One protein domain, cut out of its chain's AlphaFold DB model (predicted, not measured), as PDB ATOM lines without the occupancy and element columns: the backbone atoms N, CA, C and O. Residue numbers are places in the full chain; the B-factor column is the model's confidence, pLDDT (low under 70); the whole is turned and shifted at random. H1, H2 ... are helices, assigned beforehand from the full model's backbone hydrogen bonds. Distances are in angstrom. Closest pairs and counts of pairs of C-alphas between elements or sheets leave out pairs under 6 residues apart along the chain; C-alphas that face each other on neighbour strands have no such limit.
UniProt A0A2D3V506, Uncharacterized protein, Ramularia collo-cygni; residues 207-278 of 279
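Overview. This is residues 207 to 278 of the 279 residues of an uncharacterized protein of Ramularia collo-cygni (UniProt A0A2D3V506). Three helices make a flat, loose zigzag in which each folds back beside the one before: the short H1 at one side, the long H2 in the middle and the long H3 at the other side. H2 and H3 form a narrow, open V that closes towards their link, and the far end of H3 with the tail, residues 273 to 278, sticks out. The printed part has 72 residues with three named helices in the order H1, H2, H3 and no named strand, led in by residues 207 to 217 without a named element; the class is all helix. The whole is loose, with a radius of gyration of the C-alphas of 14.4 A and spans of 40 by 39 by 12 A.

Along the chain. The printed part begins at Asp 207, with its C-alpha at (161.034, 156.868, 187.165). H1 is residues 218 to 226, 11.8 A from first to last C-alpha, and begins at C-alpha 218, (145.028, 164.739, 169.829). H2 is residues 231 to 249 and is 27.1 A long. H3 is residues 258 to 276, also 27.1 A long, and ends at C-alpha 276, (133.182, 181.870, 182.179).

Arrangement. H1 and H2 touch, and the closest C-alphas are those of Met 221 and Val 234, 6.0 A apart. They form a helical hairpin with a shallow tilt of 31 degrees, opposite ways, and H2 touches H1 with residues 231 to 237 alone. H2 and H3 touch, and the closest C-alphas are those of His 247 and Cys 261, 6.2 A apart. They form a second helical hairpin, with a shallow tilt of 19 degrees, opposite ways. Here H2 touches with residues 243 to 247 alone and H3 with residues 261 to 265 alone. H1 and H3 are apart. In H2 and H3 every O i to N i+4 pair is within hydrogen-bond range; in H1 it is 4 of 5.

Size, cuts and confidence. The C-alphas farthest apart in the domain are those of Asp 208 and Ile 278, 42.9 A. The printed part has no cut. The link from H1 to H2 is tight, with 4 residues, and the link from H2 to H3 is short, with 8 residues; no link is long. Residues 273 to 278, of which 273 to 276 belong to H3, stand free. The mean pLDDT of the printed part is 84.8, and the model's confidence is under 70 at residue 228 and at residues 275 to 278.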
ATOM      1  N   ASP A 207     159.872 155.971 187.014       78.00
ATOM      2  CA  ASP A 207     161.034 156.868 187.165       78.00
ATOM      3  C   ASP A 207     161.606 157.324 185.814       78.00
ATOM      4  O   ASP A 207     162.174 158.408 185.723       78.00
ATOM      5  N   ASP A 208     161.378 156.540 184.758       79.69
ATOM      6  CA  ASP A 208     161.847 156.824 183.398       79.69
ATOM      7  C   ASP A 208     161.069 157.948 182.704       79.69
ATOM      8  O   ASP A 208     161.488 158.441 181.656       79.69
ATOM      9  N   TRP A 209     159.923 158.359 183.250       77.62
ATOM     10  CA  TRP A 209     159.122 159.400 182.625       77.62
ATOM     11  C   TRP A 209     159.709 160.788 182.952       77.62
ATOM     12  O   TRP A 209     159.787 161.154 184.130       77.62
ATOM     13  N   PRO A 210     160.116 161.599 181.961       81.69
ATOM     14  CA  PRO A 210     160.769 162.874 182.232       81.69
ATOM     15  C   PRO A 210     159.767 163.959 182.664       81.69
ATOM     16  O   PRO A 210     158.600 163.963 182.259       81.69
ATOM     17  N   LEU A 211     160.227 164.903 183.493       87.75
ATOM     18  CA  LEU A 211     159.499 166.138 183.807       87.75
ATOM     19  C   LEU A 211     159.770 167.180 182.717       87.75
ATOM     20  O   LEU A 211     160.528 168.126 182.902       87.75
ATOM     21  N   GLU A 212     159.159 166.958 181.560       90.38
ATOM     22  CA  GLU A 212     159.234 167.831 180.389       90.38
ATOM     23  C   GLU A 212     157.896 168.506 180.117       90.38
ATOM     24  O   GLU A 212     156.861 168.040 180.590       90.38
ATOM     25  N   GLU A 213     157.928 169.588 179.333       91.44
ATOM     26  CA  GLU A 213     156.738 170.337 178.938       91.44
ATOM     27  C   GLU A 213     155.647 169.392 178.407       91.44
ATOM     28  O   GLU A 213     155.831 168.681 177.418       91.44
ATOM     29  N   TRP A 214     154.494 169.388 179.069       91.81
ATOM     30  CA  TRP A 214     153.369 168.543 178.699       91.81
ATOM     31  C   TRP A 214     152.438 169.304 177.761       91.81
ATOM     32  O   TRP A 214     151.951 170.390 178.082       91.81
ATOM     33  N   LYS A 215     152.177 168.713 176.596       90.06
ATOM     34  CA  LYS A 215     151.203 169.196 175.617       90.06
ATOM     35  C   LYS A 215     150.214 168.066 175.362       90.06
ATOM     36  O   LYS A 215     150.639 167.069 174.782       90.06
ATOM     37  N   PRO A 216     148.953 168.192 175.814       86.75
ATOM     38  CA  PRO A 216     147.937 167.193 175.547       86.75
ATOM     39  C   PRO A 216     147.840 166.922 174.051       86.75
ATOM     40  O   PRO A 216     147.663 167.855 173.264       86.75
ATOM     41  N   ASP A 217     148.010 165.667 173.654       84.31
ATOM     42  CA  ASP A 217     147.961 165.306 172.242       84.31
ATOM     43  C   ASP A 217     146.514 165.102 171.750       84.31
ATOM     44  O   ASP A 217     145.548 165.069 172.523       84.31
ATOM     45  N   GLU A 218     146.344 164.990 170.428       79.25
ATOM     46  CA  GLU A 218     145.028 164.739 169.829       79.25
ATOM     47  C   GLU A 218     144.382 163.453 170.344       79.25
ATOM     48  O   GLU A 218     143.157 163.378 170.400       79.25
ATOM     49  N   PHE A 219     145.168 162.456 170.753       79.38
ATOM     50  CA  PHE A 219     144.648 161.197 171.266       79.38
ATOM     51  C   PHE A 219     144.090 161.357 172.686       79.38
ATOM     52  O   PHE A 219     142.986 160.881 172.959       79.38
ATOM     53  N   GLU A 220     144.787 162.068 173.572       79.19
ATOM     54  CA  GLU A 220     144.307 162.421 174.911       79.19
ATOM     55  C   GLU A 220     143.015 163.250 174.830       79.19
ATOM     56  O   GLU A 220     142.050 162.969 175.546       79.19
ATOM     57  N   MET A 221     142.955 164.211 173.902       79.31
ATOM     58  CA  MET A 221     141.747 165.005 173.652       79.31
ATOM     59  C   MET A 221     140.606 164.163 173.069       79.31
ATOM     60  O   MET A 221     139.478 164.215 173.560       79.31
ATOM     61  N   MET A 222     140.882 163.360 172.038       73.88
ATOM     62  CA  MET A 222     139.873 162.540 171.364       73.88
ATOM     63  C   MET A 222     139.302 161.476 172.296       73.88
ATOM     64  O   MET A 222     138.115 161.178 172.229       73.88
ATOM     65  N   LYS A 223     140.111 160.932 173.208       77.50
ATOM     66  CA  LYS A 223     139.638 159.994 174.224       77.50
ATOM     67  C   LYS A 223     138.541 160.612 175.091       77.50
ATOM     68  O   LYS A 223     137.522 159.963 175.302       77.50
ATOM     69  N   LEU A 224     138.709 161.862 175.530       75.69
ATOM     70  CA  LEU A 224     137.672 162.571 176.284       75.69
ATOM     71  C   LEU A 224     136.390 162.717 175.450       75.69
ATOM     72  O   LEU A 224     135.306 162.402 175.934       75.69
ATOM     73  N   VAL A 225     136.513 163.105 174.179       73.31
ATOM     74  CA  VAL A 225     135.365 163.239 173.264       73.31
ATOM     75  C   VAL A 225     134.642 161.900 173.054       73.31
ATOM     76  O   VAL A 225     133.416 161.841 173.112       73.31
ATOM     77  N   VAL A 226     135.387 160.808 172.852       71.94
ATOM     78  CA  VAL A 226     134.848 159.449 172.655       71.94
ATOM     79  C   VAL A 226     134.184 158.910 173.923       71.94
ATOM     80  O   VAL A 226     133.166 158.227 173.837       71.94
ATOM     81  N   GLU A 227     134.703 159.255 175.102       73.31
ATOM     82  CA  GLU A 227     134.089 158.946 176.401       73.31
ATOM     83  C   GLU A 227     132.842 159.805 176.690       73.31
ATOM     84  O   GLU A 227     132.274 159.735 177.781       73.31
ATOM     85  N   GLY A 228     132.385 160.604 175.718       69.00
ATOM     86  CA  GLY A 228     131.217 161.471 175.845       69.00
ATOM     87  C   GLY A 228     131.454 162.652 176.781       69.00
ATOM     88  O   GLY A 228     130.494 163.266 177.249       69.00
ATOM     89  N   ALA A 229     132.713 162.973 177.086       71.06
ATOM     90  CA  ALA A 229     133.026 164.146 177.870       71.06
ATOM     91  C   ALA A 229     132.727 165.412 177.063       71.06
ATOM     92  O   ALA A 229     133.131 165.548 175.907       71.06
ATOM     93  N   GLY A 230     132.030 166.357 177.694       75.25
ATOM     94  CA  GLY A 230     131.802 167.676 177.117       75.25
ATOM     95  C   GLY A 230     133.107 168.451 176.912       75.25
ATOM     96  O   GLY A 230     134.143 168.139 177.508       75.25
ATOM     97  N   TRP A 231     133.026 169.507 176.100       77.75
ATOM     98  CA  TRP A 231     134.132 170.422 175.798       77.75
ATOM     99  C   TRP A 231     134.851 170.948 177.056       77.75
ATOM    100  O   TRP A 231     136.073 171.058 177.073       77.75
ATOM    101  N   GLU A 232     134.120 171.124 178.161       80.19
ATOM    102  CA  GLU A 232     134.666 171.515 179.467       80.19
ATOM    103  C   GLU A 232     135.803 170.610 179.975       80.19
ATOM    104  O   GLU A 232     136.727 171.089 180.639       80.19
ATOM    105  N   ARG A 233     135.768 169.298 179.688       80.25
ATOM    106  CA  ARG A 233     136.852 168.386 180.095       80.25
ATOM    107  C   ARG A 233     138.096 168.560 179.232       80.25
ATOM    108  O   ARG A 233     139.201 168.450 179.756       80.25
ATOM    109  N   VAL A 234     137.925 168.859 177.943       82.75
ATOM    110  CA  VAL A 234     139.041 169.160 177.033       82.75
ATOM    111  C   VAL A 234     139.728 170.453 177.469       82.75
ATOM    112  O   VAL A 234     140.946 170.479 177.628       82.75
ATOM    113  N   GLU A 235     138.961 171.501 177.773       84.38
ATOM    114  CA  GLU A 235     139.503 172.736 178.354       84.38
ATOM    115  C   GLU A 235     140.180 172.496 179.706       84.38
ATOM    116  O   GLU A 235     141.234 173.064 179.991       84.38
ATOM    117  N   GLY A 236     139.602 171.627 180.539       86.31
ATOM    118  CA  GLY A 236     140.196 171.208 181.806       86.31
ATOM    119  C   GLY A 236     141.574 170.561 181.635       86.31
ATOM    120  O   GLY A 236     142.473 170.846 182.427       86.31
ATOM    121  N   LEU A 237     141.757 169.752 180.590       87.69
ATOM    122  CA  LEU A 237     143.030 169.107 180.268       87.69
ATOM    123  C   LEU A 237     144.087 170.126 179.825       87.69
ATOM    124  O   LEU A 237     145.205 170.118 180.341       87.69
ATOM    125  N   TRP A 238     143.722 171.055 178.936       89.25
ATOM    126  CA  TRP A 238     144.598 172.162 178.533       89.25
ATOM    127  C   TRP A 238     144.990 173.046 179.712       89.25
ATOM    128  O   TRP A 238     146.152 173.422 179.861       89.25
ATOM    129  N   TYR A 239     144.030 173.337 180.585       90.88
ATOM    130  CA  TYR A 239     144.289 174.080 181.805       90.88
ATOM    131  C   TYR A 239     145.288 173.347 182.713       90.88
ATOM    132  O   TYR A 239     146.256 173.952 183.172       90.88
ATOM    133  N   ALA A 240     145.120 172.036 182.914       92.25
ATOM    134  CA  ALA A 240     146.067 171.225 183.681       92.25
ATOM    135  C   ALA A 240     147.475 171.221 183.082       92.25
ATOM    136  O   ALA A 240     148.450 171.324 183.828       92.25
ATOM    137  N   ALA A 241     147.591 171.171 181.757       93.69
ATOM    138  CA  ALA A 241     148.874 171.278 181.078       93.69
ATOM    139  C   ALA A 241     149.540 172.643 181.290       93.69
ATOM    140  O   ALA A 241     150.729 172.707 181.601       93.69
ATOM    141  N   ASN A 242     148.779 173.737 181.213       94.25
ATOM    142  CA  ASN A 242     149.303 175.081 181.462       94.25
ATOM    143  C   ASN A 242     149.818 175.251 182.897       94.25
ATOM    144  O   ASN A 242     150.902 175.802 183.091       94.25
ATOM    145  N   VAL A 243     149.083 174.729 183.885       94.69
ATOM    146  CA  VAL A 243     149.490 174.723 185.300       94.69
ATOM    147  C   VAL A 243     150.763 173.904 185.504       94.69
ATOM    148  O   VAL A 243     151.697 174.363 186.163       94.69
ATOM    149  N   PHE A 244     150.825 172.705 184.924       95.44
ATOM    150  CA  PHE A 244     152.000 171.838 184.992       95.44
ATOM    151  C   PHE A 244     153.231 172.531 184.387       95.44
ATOM    152  O   PHE A 244     154.275 172.632 185.029       95.44
ATOM    153  N   ASN A 245     153.093 173.099 183.188       96.50
ATOM    154  CA  ASN A 245     154.183 173.800 182.511       96.50
ATOM    155  C   ASN A 245     154.598 175.078 183.252       96.50
ATOM    156  O   ASN A 245     155.768 175.450 183.201       96.50
ATOM    157  N   CYS A 246     153.672 175.738 183.955       96.12
ATOM    158  CA  CYS A 246     153.984 176.857 184.843       96.12
ATOM    159  C   CYS A 246     154.960 176.422 185.945       96.12
ATOM    160  O   CYS A 246     156.020 177.026 186.085       96.12
ATOM    161  N   HIS A 247     154.681 175.320 186.646       96.00
ATOM    162  CA  HIS A 247     155.594 174.799 187.672       96.00
ATOM    163  C   HIS A 247     156.992 174.501 187.108       96.00
ATOM    164  O   HIS A 247     157.992 174.872 187.723       96.00
ATOM    165  N   LEU A 248     157.076 173.889 185.919       96.06
ATOM    166  CA  LEU A 248     158.362 173.607 185.273       96.06
ATOM    167  C   LEU A 248     159.136 174.881 184.909       96.06
ATOM    168  O   LEU A 248     160.333 174.964 185.179       96.06
ATOM    169  N   ARG A 249     158.469 175.892 184.330       96.75
ATOM    170  CA  ARG A 249     159.101 177.182 183.986       96.75
ATOM    171  C   ARG A 249     159.696 177.883 185.201       96.75
ATOM    172  O   ARG A 249     160.722 178.545 185.070       96.75
ATOM    173  N   HIS A 250     159.068 177.707 186.359       96.94
ATOM    174  CA  HIS A 250     159.520 178.267 187.629       96.94
ATOM    175  C   HIS A 250     160.463 177.338 188.400       96.94
ATOM    176  O   HIS A 250     160.721 177.593 189.565       96.94
ATOM    177  N   GLY A 251     161.008 176.288 187.777       95.44
ATOM    178  CA  GLY A 251     162.127 175.514 188.331       95.44
ATOM    179  C   GLY A 251     161.746 174.333 189.226       95.44
ATOM    180  O   GLY A 251     162.581 173.868 190.002       95.44
ATOM    181  N   TRP A 252     160.509 173.832 189.147       95.31
ATOM    182  CA  TRP A 252     160.101 172.648 189.908       95.31
ATOM    183  C   TRP A 252     160.944 171.392 189.578       95.31
ATOM    184  O   TRP A 252     161.151 171.115 188.395       95.31
ATOM    185  N   PRO A 253     161.341 170.566 190.573       89.94
ATOM    186  CA  PRO A 253     161.205 170.790 192.019       89.94
ATOM    187  C   PRO A 253     162.412 171.501 192.663       89.94
ATOM    188  O   PRO A 253     162.262 172.063 193.745       89.94
ATOM    189  N   ASP A 254     163.596 171.462 192.046       88.25
ATOM    190  CA  ASP A 254     164.863 171.764 192.733       88.25
ATOM    191  C   ASP A 254     165.167 173.264 192.871       88.25
ATOM    192  O   ASP A 254     165.723 173.696 193.880       88.25
ATOM    193  N   ALA A 255     164.803 174.069 191.871       92.25
ATOM    194  CA  ALA A 255     165.045 175.514 191.820       92.25
ATOM    195  C   ALA A 255     163.722 176.296 191.825       92.25
ATOM    196  O   ALA A 255     163.586 177.297 191.124       92.25
ATOM    197  N   PHE A 256     162.733 175.790 192.567       94.56
ATOM    198  CA  PHE A 256     161.354 176.239 192.453       94.56
ATOM    199  C   PHE A 256     161.122 177.640 193.039       94.56
ATOM    200  O   PHE A 256     161.102 177.815 194.260       94.56
ATOM    201  N   ASP A 257     160.876 178.625 192.174       95.00
ATOM    202  CA  ASP A 257     160.381 179.949 192.555       95.00
ATOM    203  C   ASP A 257     158.870 179.888 192.803       95.00
ATOM    204  O   ASP A 257     158.021 180.104 191.930       95.00
ATOM    205  N   LYS A 258     158.543 179.535 194.044       91.88
ATOM    206  CA  LYS A 258     157.173 179.315 194.494       91.88
ATOM    207  C   LYS A 258     156.301 180.568 194.394       91.88
ATOM    208  O   LYS A 258     155.125 180.452 194.044       91.88
ATOM    209  N   ASP A 259     156.853 181.743 194.690       91.25
ATOM    210  CA  ASP A 259     156.105 183.002 194.693       91.25
ATOM    211  C   ASP A 259     155.833 183.488 193.267       91.25
ATOM    212  O   ASP A 259     154.698 183.863 192.955       91.25
ATOM    213  N   ALA A 260     156.825 183.412 192.373       94.44
ATOM    214  CA  ALA A 260     156.626 183.741 190.963       94.44
ATOM    215  C   ALA A 260     155.618 182.791 190.298       94.44
ATOM    216  O   ALA A 260     154.693 183.247 189.618       94.44
ATOM    217  N   CYS A 261     155.726 181.484 190.569       94.88
ATOM    218  CA  CYS A 261     154.768 180.496 190.079       94.88
ATOM    219  C   CYS A 261     153.351 180.784 190.582       94.88
ATOM    220  O   CYS A 261     152.398 180.797 189.799       94.88
ATOM    221  N   ARG A 262     153.201 181.090 191.877       91.12
ATOM    222  CA  ARG A 262     151.914 181.456 192.477       91.12
ATOM    223  C   ARG A 262     151.277 182.655 191.773       91.12
ATOM    224  O   ARG A 262     150.085 182.601 191.479       91.12
ATOM    225  N   LEU A 263     152.036 183.724 191.525       91.19
ATOM    226  CA  LEU A 263     151.529 184.934 190.866       91.19
ATOM    227  C   LEU A 263     151.009 184.637 189.457       91.19
ATOM    228  O   LEU A 263     149.934 185.110 189.087       91.19
ATOM    229  N   GLU A 264     151.734 183.822 188.690       94.19
ATOM    230  CA  GLU A 264     151.307 183.431 187.347       94.19
ATOM    231  C   GLU A 264     150.039 182.565 187.387       94.19
ATOM    232  O   GLU A 264     149.105 182.809 186.625       94.19
ATOM    233  N   LEU A 265     149.958 181.599 188.307       92.62
ATOM    234  CA  LEU A 265     148.771 180.752 188.453       92.62
ATOM    235  C   LEU A 265     147.525 181.545 188.875       92.62
ATOM    236  O   LEU A 265     146.435 181.244 188.391       92.62
ATOM    237  N   VAL A 266     147.662 182.560 189.739       89.50
ATOM    238  CA  VAL A 266     146.541 183.449 190.101       89.50
ATOM    239  C   VAL A 266     146.020 184.174 188.861       89.50
ATOM    240  O   VAL A 266     144.823 184.139 188.596       89.50
ATOM    241  N   ALA A 267     146.915 184.732 188.040       89.62
ATOM    242  CA  ALA A 267     146.519 185.388 186.795       89.62
ATOM    243  C   ALA A 267     145.829 184.425 185.805       89.62
ATOM    244  O   ALA A 267     144.905 184.828 185.094       89.62
ATOM    245  N   MET A 268     146.246 183.152 185.761       90.56
ATOM    246  CA  MET A 268     145.582 182.127 184.946       90.56
ATOM    247  C   MET A 268     144.151 181.832 185.421       90.56
ATOM    248  O   MET A 268     143.259 181.661 184.588       90.56
ATOM    249  N   GLU A 269     143.919 181.763 186.735       87.19
ATOM    250  CA  GLU A 269     142.581 181.526 187.300       87.19
ATOM    251  C   GLU A 269     141.662 182.731 187.102       87.19
ATOM    252  O   GLU A 269     140.532 182.546 186.651       87.19
ATOM    253  N   ASP A 270     142.162 183.954 187.305       84.94
ATOM    254  CA  ASP A 270     141.405 185.187 187.054       84.94
ATOM    255  C   ASP A 270     140.937 185.276 185.591       84.94
ATOM    256  O   ASP A 270     139.776 185.588 185.310       84.94
ATOM    257  N   PHE A 271     141.819 184.950 184.637       84.56
ATOM    258  CA  PHE A 271     141.473 184.923 183.212       84.56
ATOM    259  C   PHE A 271     140.409 183.865 182.896       84.56
ATOM    260  O   PHE A 271     139.468 184.114 182.138       84.56
ATOM    261  N   ARG A 272     140.541 182.674 183.487       81.69
ATOM    262  CA  ARG A 272     139.604 181.567 183.282       81.69
ATOM    263  C   ARG A 272     138.214 181.886 183.828       81.69
ATOM    264  O   ARG A 272     137.226 181.619 183.145       81.69
ATOM    265  N   ASP A 273     138.135 182.432 185.037       78.00
ATOM    266  CA  ASP A 273     136.862 182.779 185.668       78.00
ATOM    267  C   ASP A 273     136.211 183.982 184.953       78.00
ATOM    268  O   ASP A 273     134.998 183.979 184.740       78.00
ATOM    269  N   GLY A 274     137.003 184.943 184.459       72.88
ATOM    270  CA  GLY A 274     136.522 186.044 183.618       72.88
ATOM    271  C   GLY A 274     135.866 185.590 182.307       72.88
ATOM    272  O   GLY A 274     134.814 186.110 181.944       72.88
ATOM    273  N   ASN A 275     136.428 184.584 181.627       63.97
ATOM    274  CA  ASN A 275     135.838 184.042 180.395       63.97
ATOM    275  C   ASN A 275     134.531 183.277 180.649       63.97
ATOM    276  O   ASN A 275     133.612 183.357 179.840       63.97
ATOM    277  N   ARG A 276     134.405 182.598 181.796       59.12
ATOM    278  CA  ARG A 276     133.182 181.870 182.179       59.12
ATOM    279  C   ARG A 276     132.002 182.771 182.545       59.12
ATOM    280  O   ARG A 276     130.879 182.293 182.588       59.12
ATOM    281  N   MET A 277     132.243 184.050 182.834       52.78
ATOM    282  CA  MET A 277     131.192 185.029 183.148       52.78
ATOM    283  C   MET A 277     130.584 185.688 181.896       52.78
ATOM    284  O   MET A 277     129.661 186.494 182.027       52.78
ATOM    285  N   ILE A 278     131.127 185.408 180.706       51.12
ATOM    286  CA  ILE A 278     130.734 186.031 179.428       51.12
ATOM    287  C   ILE A 278     129.926 185.056 178.537       51.12
ATOM    288  O   ILE A 278     129.320 185.496 177.560       51.12
TER     289      ILE A 278